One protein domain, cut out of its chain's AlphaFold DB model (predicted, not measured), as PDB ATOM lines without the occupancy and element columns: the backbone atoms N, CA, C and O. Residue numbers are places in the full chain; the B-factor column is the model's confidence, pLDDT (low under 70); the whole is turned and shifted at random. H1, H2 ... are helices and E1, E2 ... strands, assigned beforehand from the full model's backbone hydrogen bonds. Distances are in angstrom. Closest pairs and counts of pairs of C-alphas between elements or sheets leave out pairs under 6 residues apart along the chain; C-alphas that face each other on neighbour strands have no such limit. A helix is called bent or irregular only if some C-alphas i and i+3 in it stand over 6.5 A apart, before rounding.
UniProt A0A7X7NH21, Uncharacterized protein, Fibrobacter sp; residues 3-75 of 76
ATOM      1  N   LEU A   3      27.243   2.531  43.230       90.62
ATOM      2  CA  LEU A   3      27.360   2.565  41.777       90.62
ATOM      3  C   LEU A   3      25.982   2.884  41.196       90.62
ATOM      4  O   LEU A   3      25.063   2.078  41.317       90.62
ATOM      5  N   GLU A   4      25.838   4.059  40.591       90.75
ATOM      6  CA  GLU A   4      24.560   4.565  40.082       90.75
ATOM      7  C   GLU A   4      24.637   4.850  38.587       90.75
ATOM      8  O   GLU A   4      25.684   5.220  38.054       90.75
ATOM      9  N   ARG A   5      23.505   4.704  37.895       88.00
ATOM     10  CA  ARG A   5      23.373   5.114  36.499       88.00
ATOM     11  C   ARG A   5      22.758   6.510  36.438       88.00
ATOM     12  O   ARG A   5      21.573   6.680  36.701       88.00
ATOM     13  N   ILE A   6      23.549   7.498  36.037       85.44
ATOM     14  CA  ILE A   6      23.146   8.901  35.904       85.44
ATOM     15  C   ILE A   6      23.208   9.281  34.425       85.44
ATOM     16  O   ILE A   6      24.268   9.229  33.812       85.44
ATOM     17  N   GLN A   7      22.066   9.643  33.828       84.69
ATOM     18  CA  GLN A   7      21.973  10.068  32.416       84.69
ATOM     19  C   GLN A   7      22.617   9.078  31.416       84.69
ATOM     20  O   GLN A   7      23.219   9.471  30.422       84.69
ATOM     21  N   GLY A   8      22.511   7.773  31.687       81.44
ATOM     22  CA  GLY A   8      23.090   6.716  30.847       81.44
ATOM     23  C   GLY A   8      24.561   6.392  31.133       81.44
ATOM     24  O   GLY A   8      25.047   5.371  30.653       81.44
ATOM     25  N   ALA A   9      25.241   7.188  31.961       86.06
ATOM     26  CA  ALA A   9      26.587   6.934  32.461       86.06
ATOM     27  C   ALA A   9      26.547   6.188  33.800       86.06
ATOM     28  O   ALA A   9      25.732   6.502  34.661       86.06
ATOM     29  N   LEU A  10      27.443   5.223  33.996       91.75
ATOM     30  CA  LEU A  10      27.653   4.592  35.298       91.75
ATOM     31  C   LEU A  10      28.680   5.409  36.088       91.75
ATOM     32  O   LEU A  10      29.763   5.712  35.589       91.75
ATOM     33  N   MET A  11      28.331   5.780  37.314       92.75
ATOM     34  CA  MET A  11      29.143   6.601  38.206       92.75
ATOM     35  C   MET A  11      29.335   5.875  39.532       92.75
ATOM     36  O   MET A  11      28.366   5.511  40.200       92.75
ATOM     37  N   LEU A  12      30.592   5.667  39.925       92.38
ATOM     38  CA  LEU A  12      30.931   5.127  41.235       92.38
ATOM     39  C   LEU A  12      31.181   6.281  42.204       92.38
ATOM     40  O   LEU A  12      32.188   6.988  42.118       92.38
ATOM     41  N   HIS A  13      30.271   6.433  43.156       91.50
ATOM     42  CA  HIS A  13      30.358   7.380  44.255       91.50
ATOM     43  C   HIS A  13      31.094   6.722  45.420       91.50
ATOM     44  O   HIS A  13      30.555   5.851  46.112       91.50
ATOM     45  N   ILE A  14      32.349   7.113  45.633       88.81
ATOM     46  CA  ILE A  14      33.201   6.570  46.698       88.81
ATOM     47  C   ILE A  14      33.038   7.419  47.962       88.81
ATOM     48  O   ILE A  14      32.765   6.881  49.035       88.81
ATOM     49  N   THR A  15      33.132   8.740  47.808       87.44
ATOM     50  CA  THR A  15      32.841   9.763  48.826       87.44
ATOM     51  C   THR A  15      32.067  10.915  48.169       87.44
ATOM     52  O   THR A  15      31.987  10.953  46.939       87.44
ATOM     53  N   PRO A  16      31.527  11.888  48.930       86.12
ATOM     54  CA  PRO A  16      30.882  13.065  48.338       86.12
ATOM     55  C   PRO A  16      31.788  13.861  47.383       86.12
ATOM     56  O   PRO A  16      31.300  14.507  46.462       86.12
ATOM     57  N   GLU A  17      33.107  13.806  47.584       88.69
ATOM     58  CA  GLU A  17      34.095  14.548  46.792       88.69
ATOM     59  C   GLU A  17      34.761  13.696  45.698       88.69
ATOM     60  O   GLU A  17      35.348  14.245  44.764       88.69
ATOM     61  N   LEU A  18      34.681  12.363  45.804       89.56
ATOM     62  CA  LEU A  18      35.269  11.409  44.866       89.56
ATOM     63  C   LEU A  18      34.178  10.577  44.196       89.56
ATOM     64  O   LEU A  18      33.713   9.564  44.727       89.56
ATOM     65  N   CYS A  19      33.825  11.009  42.992       91.12
ATOM     66  CA  CYS A  19      32.928  10.307  42.088       91.12
ATOM     67  C   CYS A  19      33.686  10.059  40.786       91.12
ATOM     68  O   CYS A  19      34.244  11.005  40.234       91.12
ATOM     69  N   ILE A  20      33.717   8.812  40.316       91.69
ATOM     70  CA  ILE A  20      34.455   8.437  39.104       91.69
ATOM     71  C   ILE A  20      33.509   7.826  38.076       91.69
ATOM     72  O   ILE A  20      32.580   7.097  38.436       91.69
ATOM     73  N   TYR A  21      33.764   8.088  36.796       92.31
ATOM     74  CA  TYR A  21      33.071   7.377  35.726       92.31
ATOM     75  C   TYR A  21      33.468   5.903  35.762       92.31
ATOM     76  O   TYR A  21      34.653   5.564  35.716       92.31
ATOM     77  N   PHE A  22      32.476   5.027  35.851       92.06
ATOM     78  CA  PHE A  22      32.676   3.601  36.026       92.06
ATOM     79  C   PHE A  22      32.268   2.870  34.754       92.06
ATOM     80  O   PHE A  22      31.093   2.787  34.421       92.06
ATOM     81  N   ARG A  23      33.240   2.363  33.994       91.31
ATOM     82  CA  ARG A  23      32.950   1.725  32.704       91.31
ATOM     83  C   ARG A  23      32.115   0.461  32.908       91.31
ATOM     84  O   ARG A  23      32.415  -0.326  33.803       91.31
ATOM     85  N   SER A  24      31.130   0.221  32.038       89.25
ATOM     86  CA  SER A  24      30.315  -1.005  32.074       89.25
ATOM     87  C   SER A  24      31.178  -2.271  32.010       89.25
ATOM     88  O   SER A  24      30.927  -3.222  32.740       89.25
ATOM     89  N   GLU A  25      32.255  -2.241  31.219       91.25
ATOM     90  CA  GLU A  25      33.228  -3.338  31.106       91.25
ATOM     91  C   GLU A  25      33.864  -3.698  32.457       91.25
ATOM     92  O   GLU A  25      34.060  -4.873  32.759       91.25
ATOM     93  N   TRP A  26      34.148  -2.708  33.311       92.44
ATOM     94  CA  TRP A  26      34.705  -2.967  34.641       92.44
ATOM     95  C   TRP A  26      33.693  -3.633  35.563       92.44
ATOM     96  O   TRP A  26      34.082  -4.447  36.391       92.44
ATOM     97  N   VAL A  27      32.405  -3.307  35.425       90.50
ATOM     98  CA  VAL A  27      31.332  -3.962  36.188       90.50
ATOM     99  C   VAL A  27      31.268  -5.439  35.822       90.50
ATOM    100  O   VAL A  27      31.262  -6.284  36.712       90.50
ATOM    101  N   GLU A  28      31.258  -5.757  34.529       91.12
ATOM    102  CA  GLU A  28      31.216  -7.141  34.045       91.12
ATOM    103  C   GLU A  28      32.449  -7.933  34.489       91.12
ATOM    104  O   GLU A  28      32.316  -9.035  35.026       91.12
ATOM    105  N   GLN A  29      33.642  -7.346  34.357       91.94
ATOM    106  CA  GLN A  29      34.888  -7.970  34.804       91.94
ATOM    107  C   GLN A  29      34.892  -8.194  36.319       91.94
ATOM    108  O   GLN A  29      35.153  -9.305  36.768       91.94
ATOM    109  N   LEU A  30      34.521  -7.191  37.122       91.25
ATOM    110  CA  LEU A  30      34.444  -7.335  38.579       91.25
ATOM    111  C   LEU A  30      33.385  -8.351  39.026       91.25
ATOM    112  O   LEU A  30      33.570  -8.992  40.053       91.25
ATOM    113  N   ARG A  31      32.292  -8.544  38.276       89.94
ATOM    114  CA  ARG A  31      31.311  -9.606  38.569       89.94
ATOM    115  C   ARG A  31      31.855 -11.005  38.318       89.94
ATOM    116  O   ARG A  31      31.466 -11.926  39.029       89.94
ATOM    117  N   ALA A  32      32.705 -11.156  37.306       90.81
ATOM    118  CA  ALA A  32      33.322 -12.431  36.957       90.81
ATOM    119  C   ALA A  32      34.559 -12.752  37.815       90.81
ATOM    120  O   ALA A  32      34.928 -13.919  37.945       90.81
ATOM    121  N   LEU A  33      35.206 -11.734  38.389       90.56
ATOM    122  CA  LEU A  33      36.407 -11.895  39.201       90.56
ATOM    123  C   LEU A  33      36.091 -12.439  40.605       90.56
ATOM    124  O   LEU A  33      35.105 -12.037  41.228       90.56
ATOM    125  N   PRO A  34      36.953 -13.308  41.158       89.12
ATOM    126  CA  PRO A  34      36.872 -13.683  42.560       89.12
ATOM    127  C   PRO A  34      37.325 -12.512  43.455       89.12
ATOM    128  O   PRO A  34      38.122 -11.660  43.054       89.12
ATOM    129  N   TYR A  35      36.779 -12.436  44.674       86.00
ATOM    130  CA  TYR A  35      36.927 -11.271  45.564       86.00
ATOM    131  C   TYR A  35      38.387 -10.916  45.896       86.00
ATOM    132  O   TYR A  35      38.737  -9.744  46.017       86.00
ATOM    133  N   ASP A  36      39.254 -11.917  46.018       88.06
ATOM    134  CA  ASP A  36      40.686 -11.760  46.279       88.06
ATOM    135  C   ASP A  36      41.425 -11.007  45.158       88.06
ATOM    136  O   ASP A  36      42.406 -10.316  45.434       88.06
ATOM    137  N   GLN A  37      40.909 -11.034  43.926       90.06
ATOM    138  CA  GLN A  37      41.499 -10.344  42.773       90.06
ATOM    139  C   GLN A  37      41.001  -8.903  42.589       90.06
ATOM    140  O   GLN A  37      41.547  -8.153  41.775       90.06
ATOM    141  N   PHE A  38      40.014  -8.454  43.372       89.06
ATOM    142  CA  PHE A  38      39.464  -7.097  43.249       89.06
ATOM    143  C   PHE A  38      40.534  -6.027  43.464       89.06
ATOM    144  O   PHE A  38      40.609  -5.056  42.714       89.06
ATOM    145  N   GLY A  39      41.385  -6.204  44.479       87.81
ATOM    146  CA  GLY A  39      42.429  -5.232  44.799       87.81
ATOM    147  C   GLY A  39      43.430  -5.043  43.658       87.81
ATOM    148  O   GLY A  39      43.835  -3.915  43.370       87.81
ATOM    149  N   GLU A  40      43.803  -6.133  42.988       91.50
ATOM    150  CA  GLU A  40      44.708  -6.100  41.839       91.50
ATOM    151  C   GLU A  40      44.042  -5.461  40.620       91.50
ATOM    152  O   GLU A  40      44.634  -4.580  39.993       91.50
ATOM    153  N   PHE A  41      42.791  -5.824  40.330       92.25
ATOM    154  CA  PHE A  41      42.024  -5.234  39.235       92.25
ATOM    155  C   PHE A  41      41.889  -3.714  39.384       92.25
ATOM    156  O   PHE A  41      42.158  -2.949  38.457       92.25
ATOM    157  N   ILE A  42      41.547  -3.251  40.587       89.62
ATOM    158  CA  ILE A  42      41.463  -1.824  40.900       89.62
ATOM    159  C   ILE A  42      42.801  -1.129  40.625       89.62
ATOM    160  O   ILE A  42      42.822  -0.089  39.974       89.62
ATOM    161  N   ARG A  43      43.922  -1.685  41.099       90.81
ATOM    162  CA  ARG A  43      45.250  -1.060  40.961       90.81
ATOM    163  C   ARG A  43      45.776  -1.059  39.527       90.81
ATOM    164  O   ARG A  43      46.456  -0.111  39.148       90.81
ATOM    165  N   SER A  44      45.488  -2.105  38.760       93.06
ATOM    166  CA  SER A  44      46.002  -2.295  37.397       93.06
ATOM    167  C   SER A  44      45.118  -1.673  36.317       93.06
ATOM    168  O   SER A  44      45.625  -1.310  35.260       93.06
ATOM    169  N   THR A  45      43.816  -1.517  36.580       92.44
ATOM    170  CA  THR A  45      42.832  -1.124  35.559       92.44
ATOM    171  C   THR A  45      42.124   0.183  35.909       92.44
ATOM    172  O   THR A  45      42.173   1.141  35.137       92.44
ATOM    173  N   ILE A  46      41.506   0.266  37.091       91.25
ATOM    174  CA  ILE A  46      40.710   1.443  37.481       91.25
ATOM    175  C   ILE A  46      41.632   2.611  37.850       91.25
ATOM    176  O   ILE A  46      41.518   3.687  37.274       91.25
ATOM    177  N   TYR A  47      42.584   2.407  38.761       91.62
ATOM    178  CA  TYR A  47      43.468   3.458  39.269       91.62
ATOM    179  C   TYR A  47      44.266   4.186  38.169       91.62
ATOM    180  O   TYR A  47      44.299   5.421  38.185       91.62
ATOM    181  N   PRO A  48      44.856   3.499  37.167       93.62
ATOM    182  CA  PRO A  48      45.570   4.171  36.083       93.62
ATOM    183  C   PRO A  48      44.659   5.006  35.178       93.62
ATOM    184  O   PRO A  48      45.130   5.953  34.553       93.62
ATOM    185  N   SER A  49      43.360   4.708  35.123       92.81
ATOM    186  CA  SER A  49      42.400   5.479  34.325       92.81
ATOM    187  C   SER A  49      41.920   6.772  34.997       92.81
ATOM    188  O   SER A  49      41.337   7.624  34.331       92.81
ATOM    189  N   LEU A  50      42.181   6.931  36.300       92.81
ATOM    190  CA  LEU A  50      41.806   8.115  37.069       92.81
ATOM    191  C   LEU A  50      42.662   9.324  36.683       92.81
ATOM    192  O   LEU A  50      43.874   9.199  36.480       92.81
ATOM    193  N   SER A  51      42.050  10.505  36.685       94.00
ATOM    194  CA  SER A  51      42.735  11.795  36.588       94.00
ATOM    195  C   SER A  51      43.601  12.083  37.820       94.00
ATOM    196  O   SER A  51      43.402  11.519  38.898       94.00
ATOM    197  N   ASP A  52      44.529  13.035  37.709       94.56
ATOM    198  CA  ASP A  52      45.400  13.425  38.828       94.56
ATOM    199  C   ASP A  52      44.619  13.888  40.066       94.56
ATOM    200  O   ASP A  52      45.014  13.607  41.202       94.56
ATOM    201  N   LYS A  53      43.490  14.583  39.865       93.25
ATOM    202  CA  LYS A  53      42.611  15.010  40.962       93.25
ATOM    203  C   LYS A  53      41.988  13.800  41.659       93.25
ATOM    204  O   LYS A  53      42.043  13.715  42.885       93.25
ATOM    205  N   GLU A  54      41.436  12.865  40.893       93.12
ATOM    206  CA  GLU A  54      40.807  11.652  41.423       93.12
ATOM    207  C   GLU A  54      41.824  10.768  42.145       93.12
ATOM    208  O   GLU A  54      41.551  10.338  43.259       93.12
ATOM    209  N   ARG A  55      43.032  10.574  41.595       92.88
ATOM    210  CA  ARG A  55      44.101   9.805  42.260       92.88
ATOM    211  C   ARG A  55      44.508  10.411  43.600       92.88
ATOM    212  O   ARG A  55      44.712   9.682  44.569       92.88
ATOM    213  N   ARG A  56      44.605  11.743  43.689       93.25
ATOM    214  CA  ARG A  56      44.911  12.434  44.956       93.25
ATOM    215  C   ARG A  56      43.830  12.199  46.009       93.25
ATOM    216  O   ARG A  56      44.171  11.990  47.169       93.25
ATOM    217  N   LEU A  57      42.556  12.245  45.623       92.06
ATOM    218  CA  LEU A  57      41.430  11.972  46.524       92.06
ATOM    219  C   LEU A  57      41.351  10.488  46.896       92.06
ATOM    220  O   LEU A  57      41.152  10.158  48.062       92.06
ATOM    221  N   TRP A  58      41.588   9.600  45.932       90.88
ATOM    222  CA  TRP A  58      41.655   8.155  46.126       90.88
ATOM    223  C   TRP A  58      42.713   7.789  47.164       90.88
ATOM    224  O   TRP A  58      42.412   7.090  48.122       90.88
ATOM    225  N   ASN A  59      43.931   8.324  47.043       90.25
ATOM    226  CA  ASN A  59      45.026   8.049  47.984       90.25
ATOM    227  C   ASN A  59      44.746   8.550  49.414       90.25
ATOM    228  O   ASN A  59      45.382   8.086  50.356       90.25
ATOM    229  N   LYS A  60      43.823   9.504  49.581       89.38
ATOM    230  CA  LYS A  60      43.377  10.010  50.889       89.38
ATOM    231  C   LYS A  60      42.173   9.248  51.446       89.38
ATOM    232  O   LYS A  60      41.805   9.468  52.596       89.38
ATOM    233  N   THR A  61      41.551   8.392  50.640       84.44
ATOM    234  CA  THR A  61      40.309   7.699  50.976       84.44
ATOM    235  C   THR A  61      40.591   6.225  51.233       84.44
ATOM    236  O   THR A  61      41.210   5.545  50.418       84.44
ATOM    237  N   THR A  62      40.077   5.689  52.337       80.50
ATOM    238  CA  THR A  62      40.074   4.239  52.552       80.50
ATOM    239  C   THR A  62      38.989   3.609  51.690       80.50
ATOM    240  O   THR A  62      37.801   3.821  51.924       80.50
ATOM    241  N   ILE A  63      39.394   2.829  50.692       79.56
ATOM    242  CA  ILE A  63      38.470   2.128  49.801       79.56
ATOM    243  C   ILE A  63      38.358   0.681  50.247       79.56
ATOM    244  O   ILE A  63      39.325  -0.076  50.233       79.56
ATOM    245  N   ASN A  64      37.154   0.316  50.673       83.81
ATOM    246  CA  ASN A  64      36.831  -1.030  51.098       83.81
ATOM    247  C   ASN A  64      36.365  -1.854  49.891       83.81
ATOM    248  O   ASN A  64      35.315  -1.580  49.308       83.81
ATOM    249  N   ASN A  65      37.129  -2.891  49.543       84.44
ATOM    250  CA  ASN A  65      36.800  -3.781  48.426       84.44
ATOM    251  C   ASN A  65      35.446  -4.480  48.613       84.44
ATOM    252  O   ASN A  65      34.778  -4.771  47.624       84.44
ATOM    253  N   ARG A  66      35.006  -4.714  49.859       86.44
ATOM    254  CA  ARG A  66      33.688  -5.298  50.152       86.44
ATOM    255  C   ARG A  66      32.552  -4.364  49.746       86.44
ATOM    256  O   ARG A  66      31.559  -4.823  49.189       86.44
ATOM    257  N   ASP A  67      32.716  -3.064  49.978       87.81
ATOM    258  CA  ASP A  67      31.718  -2.064  49.592       87.81
ATOM    259  C   ASP A  67      31.686  -1.889  48.070       87.81
ATOM    260  O   ASP A  67      30.611  -1.736  47.493       87.81
ATOM    261  N   LEU A  68      32.847  -1.983  47.408       86.44
ATOM    262  CA  LEU A  68      32.915  -2.007  45.946       86.44
ATOM    263  C   LEU A  68      32.206  -3.232  45.372       86.44
ATOM    264  O   LEU A  68      31.421  -3.100  44.440       86.44
ATOM    265  N   GLN A  69      32.453  -4.413  45.938       87.38
ATOM    266  CA  GLN A  69      31.770  -5.634  45.528       87.38
ATOM    267  C   GLN A  69      30.258  -5.491  45.687       87.38
ATOM    268  O   GLN A  69      29.526  -5.754  44.736       87.38
ATOM    269  N   ALA A  70      29.787  -5.019  46.842       88.94
ATOM    270  CA  ALA A  70      28.367  -4.780  47.065       88.94
ATOM    271  C   ALA A  70      27.783  -3.797  46.036       88.94
ATOM    272  O   ALA A  70      26.738  -4.082  45.457       88.94
ATOM    273  N   ALA A  71      28.477  -2.692  45.743       89.31
ATOM    274  CA  ALA A  71      28.042  -1.712  44.748       89.31
ATOM    275  C   ALA A  71      27.969  -2.299  43.324       89.31
ATOM    276  O   ALA A  71      26.992  -2.081  42.614       89.31
ATOM    277  N   VAL A  72      28.967  -3.089  42.915       89.12
ATOM    278  CA  VAL A  72      29.016  -3.754  41.598       89.12
ATOM    279  C   VAL A  72      27.908  -4.801  41.437       89.12
ATOM    280  O   VAL A  72      27.348  -4.947  40.346       89.12
ATOM    281  N   GLN A  73      27.585  -5.528  42.509       85.31
ATOM    282  CA  GLN A  73      26.515  -6.530  42.515       85.31
ATOM    283  C   GLN A  73      25.119  -5.893  42.583       85.31
ATOM    284  O   GLN A  73      24.179  -6.433  42.010       85.31
ATOM    285  N   ALA A  74      24.983  -4.743  43.251       84.31
ATOM    286  CA  ALA A  74      23.720  -4.015  43.369       84.31
ATOM    287  C   ALA A  74      23.364  -3.184  42.126       84.31
ATOM    288  O   ALA A  74      22.197  -2.848  41.940       84.31
ATOM    289  N   ALA A  75      24.343  -2.834  41.287       71.38
ATOM    290  CA  ALA A  75      24.081  -2.117  40.045       71.38
ATOM    291  C   ALA A  75      23.238  -2.981  39.090       71.38
ATOM    292  O   ALA A  75      23.633  -4.089  38.739       71.38
TER     293      ALA A  75
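AT A GLANCE: This is residues 3 to 75 of the 76 residues of an uncharacterized protein of Fibrobacter sp (UniProt A0A7X7NH21). A small three-strand antiparallel sheet, E1, E2 and E3, makes one side of a compact, rounded domain, and four helices form a loose arc along its other side. H4 and H1 cross at one end of that arc and graze the sheet, H2 continues the arc, and H3 lies at its other end, by E3. The 73 printed residues hold E1 E2 E3 H1 H2 H3 H4 in that order along the chain; the sheet's order is E1, E2, E3 and the class is mixed, helices and strands. The radius of gyration of the C-alphas is 11.5 A, and the spans are 29 by 29 by 18 A.

IN THESE COORDINATES: Start in the sheet at C-alpha 3, (27.360, 2.565, 41.777), where E1 begins; it covers residues 3 to 6. E2 is residues 9 to 13, 12.4 A long, and E3 is residues 19 to 21. Look next for H1 at residues 24 to 32, 12.8 A long. H2 runs from C-alpha 35 at (36.927, -11.271, 45.564) to residue 49, 20.9 A; it is only just irregular, with C-alphas 36 and 39 6.9 A apart. H3 is residues 52 to 60, 12.7 A. H4, residues 65 to 74, measures 14.0 A and ends at C-alpha 74, (23.720, -4.015, 43.369).

HOW THE PARTS SIT: The sheet is a meander, each strand the antiparallel neighbour of the one before. In the hairpin E1 and E2, at 139 degrees, find N 4 and O 11 within hydrogen-bond range at 2.9 A. In the hairpin E2 and E3, at 149 degrees, N 12 and O 20 are 2.9 A apart. H4 grazes the sheet with residues 68 to 74; its closest C-alphas to E1 are Ala 71 and Leu 3, 5.3 A apart. H1 is only just on the sheet, with 5 pairs of C-alphas within 10 A, and only grazes it with residues 24 to 27. H1 and H4 touch at C-alphas Val 27 and Val 72, 5.9 A, about perpendicular at 71 degrees, only just. H1 and H2, a helical hairpin, only just touch with 3 pairs of C-alphas within 8 A, the closest Leu 30 and Phe 38 at 6.9 A; they run opposite ways at a shallow tilt of 19 degrees. H2 and H3 are close but not clearly touching, C-alphas Tyr 47 and Arg 55 being 7.0 A apart, while H1 and H3 are apart. H2, with residues 35 to 39 alone, only just touches H4 with 3 pairs of C-alphas within 8 A, the closest Phe 38 and Asn 65 at 6.7 A, about perpendicular at 87 degrees. Each O i to N i+4 pair is within hydrogen-bond range in H1, H3 and H4, and 6 of 11 in H2.

THE WHOLE: The two C-alphas farthest apart are those of Gln 7 and Asp 36, 31.9 A, yet C-alphas 3 and 75 are 6.0 A apart. The printed part has no cut, and its links between named elements are tight. The mean pLDDT of the printed part is 89.3, and no printed residue is under 70.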